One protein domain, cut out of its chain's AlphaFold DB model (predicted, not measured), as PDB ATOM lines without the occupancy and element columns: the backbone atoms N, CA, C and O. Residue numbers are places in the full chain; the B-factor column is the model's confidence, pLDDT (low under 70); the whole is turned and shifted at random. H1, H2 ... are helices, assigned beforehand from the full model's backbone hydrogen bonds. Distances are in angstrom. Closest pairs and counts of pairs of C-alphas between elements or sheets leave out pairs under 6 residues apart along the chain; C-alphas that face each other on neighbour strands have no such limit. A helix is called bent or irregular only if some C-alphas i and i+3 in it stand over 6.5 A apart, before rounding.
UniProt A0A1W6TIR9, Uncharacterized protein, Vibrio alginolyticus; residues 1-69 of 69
ATOM      1  N   MET A   1     143.885 150.932 128.721       50.31
ATOM      2  CA  MET A   1     142.971 150.973 127.553       50.31
ATOM      3  C   MET A   1     142.942 152.325 126.814       50.31
ATOM      4  O   MET A   1     142.806 152.316 125.599       50.31
ATOM      5  N   LYS A   2     143.122 153.484 127.480       56.09
ATOM      6  CA  LYS A   2     143.079 154.823 126.836       56.09
ATOM      7  C   LYS A   2     144.196 155.099 125.803       56.09
ATOM      8  O   LYS A   2     143.952 155.780 124.814       56.09
ATOM      9  N   THR A   3     145.387 154.532 125.984       59.03
ATOM     10  CA  THR A   3     146.564 154.742 125.115       59.03
ATOM     11  C   THR A   3     146.446 154.099 123.729       59.03
ATOM     12  O   THR A   3     146.897 154.678 122.744       59.03
ATOM     13  N   ALA A   4     145.785 152.942 123.613       57.56
ATOM     14  CA  ALA A   4     145.614 152.245 122.333       57.56
ATOM     15  C   ALA A   4     144.730 153.033 121.345       57.56
ATOM     16  O   ALA A   4     145.047 153.149 120.161       57.56
ATOM     17  N   ILE A   5     143.659 153.655 121.849       59.00
ATOM     18  CA  ILE A   5     142.732 154.472 121.048       59.00
ATOM     19  C   ILE A   5     143.439 155.734 120.535       59.00
ATOM     20  O   ILE A   5     143.269 156.121 119.380       59.00
ATOM     21  N   GLN A   6     144.282 156.353 121.365       59.12
ATOM     22  CA  GLN A   6     145.022 157.566 121.013       59.12
ATOM     23  C   GLN A   6     146.097 157.303 119.941       59.12
ATOM     24  O   GLN A   6     146.237 158.089 119.002       59.12
ATOM     25  N   ASN A   7     146.778 156.154 120.012       59.97
ATOM     26  CA  ASN A   7     147.751 155.725 119.003       59.97
ATOM     27  C   ASN A   7     147.094 155.360 117.660       59.97
ATOM     28  O   ASN A   7     147.644 155.687 116.608       59.97
ATOM     29  N   SER A   8     145.898 154.758 117.676       59.72
ATOM     30  CA  SER A   8     145.154 154.456 116.442       59.72
ATOM     31  C   SER A   8     144.773 155.725 115.669       59.72
ATOM     32  O   SER A   8     144.984 155.800 114.462       59.72
ATOM     33  N   LYS A   9     144.317 156.773 116.373       60.03
ATOM     34  CA  LYS A   9     143.988 158.069 115.764       60.03
ATOM     35  C   LYS A   9     145.232 158.723 115.164       60.03
ATOM     36  O   LYS A   9     145.190 159.174 114.027       60.03
ATOM     37  N   ARG A  10     146.359 158.718 115.886       60.16
ATOM     38  CA  ARG A  10     147.630 159.301 115.418       60.16
ATOM     39  C   ARG A  10     148.138 158.648 114.121       60.16
ATOM     40  O   ARG A  10     148.610 159.358 113.241       60.16
ATOM     41  N   SER A  11     147.969 157.332 113.991       63.28
ATOM     42  CA  SER A  11     148.294 156.551 112.786       63.28
ATOM     43  C   SER A  11     147.448 156.949 111.565       63.28
ATOM     44  O   SER A  11     147.993 157.139 110.478       63.28
ATOM     45  N   VAL A  12     146.137 157.149 111.738       62.97
ATOM     46  CA  VAL A  12     145.236 157.570 110.645       62.97
ATOM     47  C   VAL A  12     145.578 158.981 110.156       62.97
ATOM     48  O   VAL A  12     145.781 159.177 108.962       62.97
ATOM     49  N   TYR A  13     145.769 159.935 111.073       62.78
ATOM     50  CA  TYR A  13     146.170 161.304 110.716       62.78
ATOM     51  C   TYR A  13     147.520 161.360 109.983       62.78
ATOM     52  O   TYR A  13     147.709 162.167 109.070       62.78
ATOM     53  N   GLN A  14     148.471 160.502 110.363       68.06
ATOM     54  CA  GLN A  14     149.761 160.406 109.678       68.06
ATOM     55  C   GLN A  14     149.618 159.857 108.257       68.06
ATOM     56  O   GLN A  14     150.249 160.394 107.348       68.06
ATOM     57  N   LYS A  15     148.762 158.848 108.044       72.81
ATOM     58  CA  LYS A  15     148.458 158.320 106.706       72.81
ATOM     59  C   LYS A  15     147.818 159.380 105.810       72.81
ATOM     60  O   LYS A  15     148.301 159.587 104.702       72.81
ATOM     61  N   ASP A  16     146.815 160.108 106.301       77.06
ATOM     62  CA  ASP A  16     146.148 161.172 105.532       77.06
ATOM     63  C   ASP A  16     147.111 162.300 105.142       77.06
ATOM     64  O   ASP A  16     147.076 162.820 104.022       77.06
ATOM     65  N   THR A  17     148.022 162.654 106.051       86.06
ATOM     66  CA  THR A  17     149.076 163.640 105.781       86.06
ATOM     67  C   THR A  17     150.028 163.148 104.688       86.06
ATOM     68  O   THR A  17     150.359 163.905 103.776       86.06
ATOM     69  N   LEU A  18     150.422 161.873 104.731       87.62
ATOM     70  CA  LEU A  18     151.283 161.246 103.726       87.62
ATOM     71  C   LEU A  18     150.619 161.229 102.345       87.62
ATOM     72  O   LEU A  18     151.240 161.646 101.370       87.62
ATOM     73  N   TYR A  19     149.343 160.840 102.264       87.50
ATOM     74  CA  TYR A  19     148.587 160.871 101.009       87.50
ATOM     75  C   TYR A  19     148.468 162.284 100.439       87.50
ATOM     76  O   TYR A  19     148.649 162.477  99.240       87.50
ATOM     77  N   ARG A  20     148.226 163.295 101.283       90.06
ATOM     78  CA  ARG A  20     148.229 164.700 100.848       90.06
ATOM     79  C   ARG A  20     149.576 165.133 100.283       90.06
ATOM     80  O   ARG A  20     149.607 165.797  99.250       90.06
ATOM     81  N   ILE A  21     150.677 164.763 100.936       91.69
ATOM     82  CA  ILE A  21     152.028 165.080 100.457       91.69
ATOM     83  C   ILE A  21     152.276 164.418  99.100       91.69
ATOM     84  O   ILE A  21     152.673 165.106  98.164       91.69
ATOM     85  N   ILE A  22     151.978 163.120  98.972       92.62
ATOM     86  CA  ILE A  22     152.123 162.381  97.711       92.62
ATOM     87  C   ILE A  22     151.286 163.043  96.614       92.62
ATOM     88  O   ILE A  22     151.826 163.372  95.567       92.62
ATOM     89  N   ASN A  23     150.010 163.333  96.873       91.31
ATOM     90  CA  ASN A  23     149.129 163.970  95.893       91.31
ATOM     91  C   ASN A  23     149.633 165.349  95.459       91.31
ATOM     92  O   ASN A  23     149.568 165.682  94.274       91.31
ATOM     93  N   ASN A  24     150.160 166.150  96.387       93.31
ATOM     94  CA  ASN A  24     150.731 167.456  96.064       93.31
ATOM     95  C   ASN A  24     151.981 167.321  95.190       93.31
ATOM     96  O   ASN A  24     152.112 168.039  94.198       93.31
ATOM     97  N   ILE A  25     152.868 166.381  95.527       93.19
ATOM     98  CA  ILE A  25     154.072 166.079  94.749       93.19
ATOM     99  C   ILE A  25     153.686 165.592  93.348       93.19
ATOM    100  O   ILE A  25     154.148 166.160  92.360       93.19
ATOM    101  N   SER A  26     152.792 164.606  93.247       92.31
ATOM    102  CA  SER A  26     152.283 164.094  91.973       92.31
ATOM    103  C   SER A  26     151.681 165.215  91.133       92.31
ATOM    104  O   SER A  26     152.065 165.384  89.983       92.31
ATOM    105  N   THR A  27     150.821 166.055  91.716       91.19
ATOM    106  CA  THR A  27     150.192 167.180  91.005       91.19
ATOM    107  C   THR A  27     151.223 168.172  90.468       91.19
ATOM    108  O   THR A  27     151.090 168.649  89.339       91.19
ATOM    109  N   LEU A  28     152.249 168.496  91.262       92.94
ATOM    110  CA  LEU A  28     153.317 169.403  90.848       92.94
ATOM    111  C   LEU A  28     154.085 168.834  89.651       92.94
ATOM    112  O   LEU A  28     154.230 169.516  88.636       92.94
ATOM    113  N   TYR A  29     154.535 167.581  89.746       90.81
ATOM    114  CA  TYR A  29     155.287 166.939  88.669       90.81
ATOM    115  C   TYR A  29     154.439 166.737  87.415       90.81
ATOM    116  O   TYR A  29     154.903 167.052  86.322       90.81
ATOM    117  N   THR A  30     153.182 166.309  87.548       88.06
ATOM    118  CA  THR A  30     152.265 166.168  86.411       88.06
ATOM    119  C   THR A  30     152.091 167.494  85.673       88.06
ATOM    120  O   THR A  30     152.200 167.517  84.451       88.06
ATOM    121  N   LYS A  31     151.896 168.618  86.379       88.25
ATOM    122  CA  LYS A  31     151.787 169.941  85.735       88.25
ATOM    123  C   LYS A  31     153.054 170.321  84.969       88.25
ATOM    124  O   LYS A  31     152.956 170.803  83.841       88.25
ATOM    125  N   SER A  32     154.225 170.103  85.566       86.62
ATOM    126  CA  SER A  32     155.510 170.406  84.929       86.62
ATOM    127  C   SER A  32     155.745 169.558  83.679       86.62
ATOM    128  O   SER A  32     156.120 170.103  82.643       86.62
ATOM    129  N   LEU A  33     155.463 168.253  83.746       86.38
ATOM    130  CA  LEU A  33     155.610 167.338  82.613       86.38
ATOM    131  C   LEU A  33     154.627 167.673  81.489       86.38
ATOM    132  O   LEU A  33     155.041 167.803  80.344       86.38
ATOM    133  N   VAL A  34     153.347 167.893  81.808       84.06
ATOM    134  CA  VAL A  34     152.336 168.285  80.811       84.06
ATOM    135  C   VAL A  34     152.737 169.579  80.105       84.06
ATOM    136  O   VAL A  34     152.586 169.681  78.889       84.06
ATOM    137  N   LYS A  35     153.285 170.556  80.837       85.62
ATOM    138  CA  LYS A  35     153.789 171.793  80.235       85.62
ATOM    139  C   LYS A  35     154.977 171.519  79.312       85.62
ATOM    140  O   LYS A  35     154.950 171.972  78.175       85.62
ATOM    141  N   LEU A  36     155.985 170.780  79.777       85.88
ATOM    142  CA  LEU A  36     157.188 170.481  78.995       85.88
ATOM    143  C   LEU A  36     156.847 169.747  77.691       85.88
ATOM    144  O   LEU A  36     157.188 170.226  76.612       85.88
ATOM    145  N   PHE A  37     156.097 168.646  77.781       83.62
ATOM    146  CA  PHE A  37     155.701 167.864  76.609       83.62
ATOM    147  C   PHE A  37     154.718 168.615  75.707       83.62
ATOM    148  O   PHE A  37     154.774 168.487  74.488       83.62
ATOM    149  N   GLY A  38     153.828 169.431  76.279       82.56
ATOM    150  CA  GLY A  38     152.920 170.273  75.502       82.56
ATOM    151  C   GLY A  38     153.658 171.317  74.659       82.56
ATOM    152  O   GLY A  38     153.307 171.530  73.499       82.56
ATOM    153  N   GLU A  39     154.693 171.945  75.222       81.31
ATOM    154  CA  GLU A  39     155.570 172.887  74.513       81.31
ATOM    155  C   GLU A  39     156.386 172.185  73.420       81.31
ATOM    156  O   GLU A  39     156.441 172.668  72.289       81.31
ATOM    157  N   GLU A  40     156.964 171.023  73.725       81.06
ATOM    158  CA  GLU A  40     157.749 170.231  72.774       81.06
ATOM    159  C   GLU A  40     156.908 169.783  71.574       81.06
ATOM    160  O   GLU A  40     157.282 170.023  70.425       81.06
ATOM    161  N   LEU A  41     155.715 169.237  71.823       81.19
ATOM    162  CA  LEU A  41     154.776 168.882  70.764       81.19
ATOM    163  C   LEU A  41     154.406 170.113  69.922       81.19
ATOM    164  O   LEU A  41     154.271 170.019  68.699       81.19
ATOM    165  N   ARG A  42     154.225 171.278  70.557       81.00
ATOM    166  CA  ARG A  42     153.850 172.516  69.864       81.00
ATOM    167  C   ARG A  42     154.933 172.943  68.875       81.00
ATOM    168  O   ARG A  42     154.607 173.284  67.736       81.00
ATOM    169  N   ILE A  43     156.190 172.891  69.314       83.19
ATOM    170  CA  ILE A  43     157.372 173.178  68.497       83.19
ATOM    171  C   ILE A  43     157.480 172.161  67.359       83.19
ATOM    172  O   ILE A  43     157.542 172.559  66.200       83.19
ATOM    173  N   HIS A  44     157.422 170.864  67.671       81.44
ATOM    174  CA  HIS A  44     157.577 169.785  66.692       81.44
ATOM    175  C   HIS A  44     156.530 169.843  65.570       81.44
ATOM    176  O   HIS A  44     156.836 169.603  64.405       81.44
ATOM    177  N   HIS A  45     155.285 170.195  65.900       80.69
ATOM    178  CA  HIS A  45     154.203 170.290  64.921       80.69
ATOM    179  C   HIS A  45     154.039 171.680  64.288       80.69
ATOM    180  O   HIS A  45     153.092 171.861  63.522       80.69
ATOM    181  N   CYS A  46     154.899 172.659  64.600       79.81
ATOM    182  CA  CYS A  46     154.780 174.051  64.141       79.81
ATOM    183  C   CYS A  46     153.371 174.643  64.344       79.81
ATOM    184  O   CYS A  46     152.858 175.390  63.509       79.81
ATOM    185  N   LYS A  47     152.705 174.291  65.448       75.75
ATOM    186  CA  LYS A  47     151.356 174.785  65.764       75.75
ATOM    187  C   LYS A  47     151.442 175.886  66.803       75.75
ATOM    188  O   LYS A  47     152.275 175.836  67.688       75.75
ATOM    189  N   HIS A  48     150.545 176.868  66.765       71.19
ATOM    190  CA  HIS A  48     150.470 177.871  67.837       71.19
ATOM    191  C   HIS A  48     149.762 177.335  69.097       71.19
ATOM    192  O   HIS A  48     149.982 177.816  70.205       71.19
ATOM    193  N   LYS A  49     148.927 176.299  68.942       68.56
ATOM    194  CA  LYS A  49     148.205 175.640  70.033       68.56
ATOM    195  C   LYS A  49     148.024 174.160  69.720       68.56
ATOM    196  O   LYS A  49     147.710 173.798  68.586       68.56
ATOM    197  N   ILE A  50     148.178 173.316  70.735       68.38
ATOM    198  CA  ILE A  50     147.794 171.908  70.665       68.38
ATOM    199  C   ILE A  50     146.481 171.750  71.402       68.38
ATOM    200  O   ILE A  50     146.380 172.070  72.585       68.38
ATOM    201  N   ASN A  51     145.462 171.299  70.674       66.88
ATOM    202  CA  ASN A  51     144.199 170.939  71.287       66.88
ATOM    203  C   ASN A  51     144.368 169.550  71.900       66.88
ATOM    204  O   ASN A  51     144.358 168.549  71.183       66.88
ATOM    205  N   VAL A  52     144.601 169.502  73.210       64.75
ATOM    206  CA  VAL A  52     144.606 168.243  73.951       64.75
ATOM    207  C   VAL A  52     143.148 167.818  74.060       64.75
ATOM    208  O   VAL A  52     142.396 168.396  74.840       64.75
ATOM    209  N   ARG A  53     142.731 166.881  73.201       66.06
ATOM    210  CA  ARG A  53     141.374 166.327  73.235       66.06
ATOM    211  C   ARG A  53     141.142 165.704  74.605       66.06
ATOM    212  O   ARG A  53     141.976 164.938  75.088       66.06
ATOM    213  N   THR A  54     140.019 166.032  75.225       67.62
ATOM    214  CA  THR A  54     139.534 165.300  76.395       67.62
ATOM    215  C   THR A  54     139.213 163.860  75.990       67.62
ATOM    216  O   THR A  54     138.961 163.580  74.819       67.62
ATOM    217  N   THR A  55     139.211 162.924  76.940       64.94
ATOM    218  CA  THR A  55     138.892 161.510  76.668       64.94
ATOM    219  C   THR A  55     137.544 161.325  75.965       64.94
ATOM    220  O   THR A  55     137.403 160.439  75.127       64.94
ATOM    221  N   ASN A  56     136.583 162.214  76.226       71.44
ATOM    222  CA  ASN A  56     135.268 162.223  75.583       71.44
ATOM    223  C   ASN A  56     135.297 162.702  74.120       71.44
ATOM    224  O   ASN A  56     134.374 162.417  73.366       71.44
ATOM    225  N   GLU A  57     136.345 163.419  73.716       75.06
ATOM    226  CA  GLU A  57     136.564 163.920  72.352       75.06
ATOM    227  C   GLU A  57     137.475 162.994  71.528       75.06
ATOM    228  O   GLU A  57     137.770 163.275  70.361       75.06
ATOM    229  N   LEU A  58     137.959 161.900  72.124       79.00
ATOM    230  CA  LEU A  58     138.680 160.858  71.404       79.00
ATOM    231  C   LEU A  58     137.697 160.053  70.552       79.00
ATOM    232  O   LEU A  58     136.599 159.714  70.986       79.00
ATOM    233  N   SER A  59     138.106 159.722  69.331       81.06
ATOM    234  CA  SER A  59     137.395 158.744  68.513       81.06
ATOM    235  C   SER A  59     137.492 157.352  69.141       81.06
ATOM    236  O   SER A  59     138.465 157.043  69.829       81.06
ATOM    237  N   GLU A  60     136.533 156.480  68.834       84.38
ATOM    238  CA  GLU A  60     136.516 155.093  69.331       84.38
ATOM    239  C   GLU A  60     137.814 154.331  69.015       84.38
ATOM    240  O   GLU A  60     138.347 153.621  69.862       84.38
ATOM    241  N   HIS A  61     138.405 154.554  67.834       83.88
ATOM    242  CA  HIS A  61     139.696 153.947  67.491       83.88
ATOM    243  C   HIS A  61     140.844 154.450  68.381       83.88
ATOM    244  O   HIS A  61     141.662 153.653  68.822       83.88
ATOM    245  N   MET A  62     140.885 155.748  68.709       78.31
ATOM    246  CA  MET A  62     141.925 156.304  69.584       78.31
ATOM    247  C   MET A  62     141.772 155.814  71.024       78.31
ATOM    248  O   MET A  62     142.774 155.581  71.692       78.31
ATOM    249  N   LYS A  63     140.535 155.660  71.515       81.31
ATOM    250  CA  LYS A  63     140.275 155.113  72.857       81.31
ATOM    251  C   LYS A  63     140.789 153.683  72.977       81.31
ATOM    252  O   LYS A  63     141.480 153.371  73.945       81.31
ATOM    253  N   LYS A  64     140.525 152.862  71.957       82.19
ATOM    254  CA  LYS A  64     141.006 151.484  71.866       82.19
ATOM    255  C   LYS A  64     142.533 151.399  71.826       82.19
ATOM    256  O   LYS A  64     143.111 150.623  72.579       82.19
ATOM    257  N   ASP A  65     143.185 152.224  71.006       79.06
ATOM    258  CA  ASP A  65     144.653 152.258  70.905       79.06
ATOM    259  C   ASP A  65     145.321 152.699  72.217       79.06
ATOM    260  O   ASP A  65     146.416 152.246  72.550       79.06
ATOM    261  N   LEU A  66     144.657 153.568  72.981       77.25
ATOM    262  CA  LEU A  66     145.134 154.045  74.278       77.25
ATOM    263  C   LEU A  66     144.738 153.132  75.453       77.25
ATOM    264  O   LEU A  66     145.161 153.400  76.577       77.25
ATOM    265  N   GLY A  67     143.936 152.087  75.223       76.81
ATOM    266  CA  GLY A  67     143.425 151.209  76.283       76.81
ATOM    267  C   GLY A  67     142.543 151.936  77.305       76.81
ATOM    268  O   GLY A  67     142.565 151.595  78.484       76.81
ATOM    269  N   ILE A  68     141.838 152.985  76.865       75.94
ATOM    270  CA  ILE A  68     140.905 153.781  77.687       75.94
ATOM    271  C   ILE A  68     139.463 153.249  77.546       75.94
ATOM    272  O   ILE A  68     138.556 153.743  78.215       75.94
ATOM    273  N   ASP A  69     139.269 152.263  76.667       58.56
ATOM    274  CA  ASP A  69     138.029 151.496  76.490       58.56
ATOM    275  C   ASP A  69     137.813 150.499  77.648       58.56
ATOM    276  O   ASP A  69     138.800 149.830  78.039       58.56
TER     277      ASP A  69
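What this domain is: This is residues 1 to 69 of the 69 residues of an uncharacterized protein of Vibrio alginolyticus (UniProt A0A1W6TIR9). One very long helix, H1, makes the length of the domain, and from its last end the chain turns aside through a long link to a small helix, H2, so that the whole is shaped roughly like an L with a long arm and a short foot. Residues 1 to 37, of which 2 to 37 belong to H1, stand free and form the arm. The printed part has 69 residues with two named helices, H1 then H2, and no named strand; the class is all helix. The whole is extended, with a radius of gyration of the C-alphas of 21.1 A, and the C-alphas span 67 by 27 by 14 A.

Where its parts are: H1, the longest helix, holds residues 2 to 44 and measures 63.7 A from C-alpha 2 at (143.079, 154.823, 126.836) to C-alpha 44 at (157.577, 169.785, 66.692). It is not bent. H2 holds residues 60 to 65, is 8.8 A long and ends at C-alpha 65 at (144.653, 152.258, 70.905).

How they stand to each other: H1 and H2 are apart, with no C-alpha of the one within 8 A of the other. The link between them is long, 15 residues, 45 to 59. In H2 every O i to N i+4 pair is within hydrogen-bond range; in H1 38 of 39 are.

The domain as a whole: The two C-alphas farthest apart, those of Met 1 and Cys 46, are 68.5 A apart. The C-alphas of Met 1 and Asp 69, the chain's first and last residues, are 51.3 A apart. The printed part has no cut. Mean pLDDT of the printed part is 76.6; residues 1 to 14, residues 49 to 55 and residue 69 are under 70.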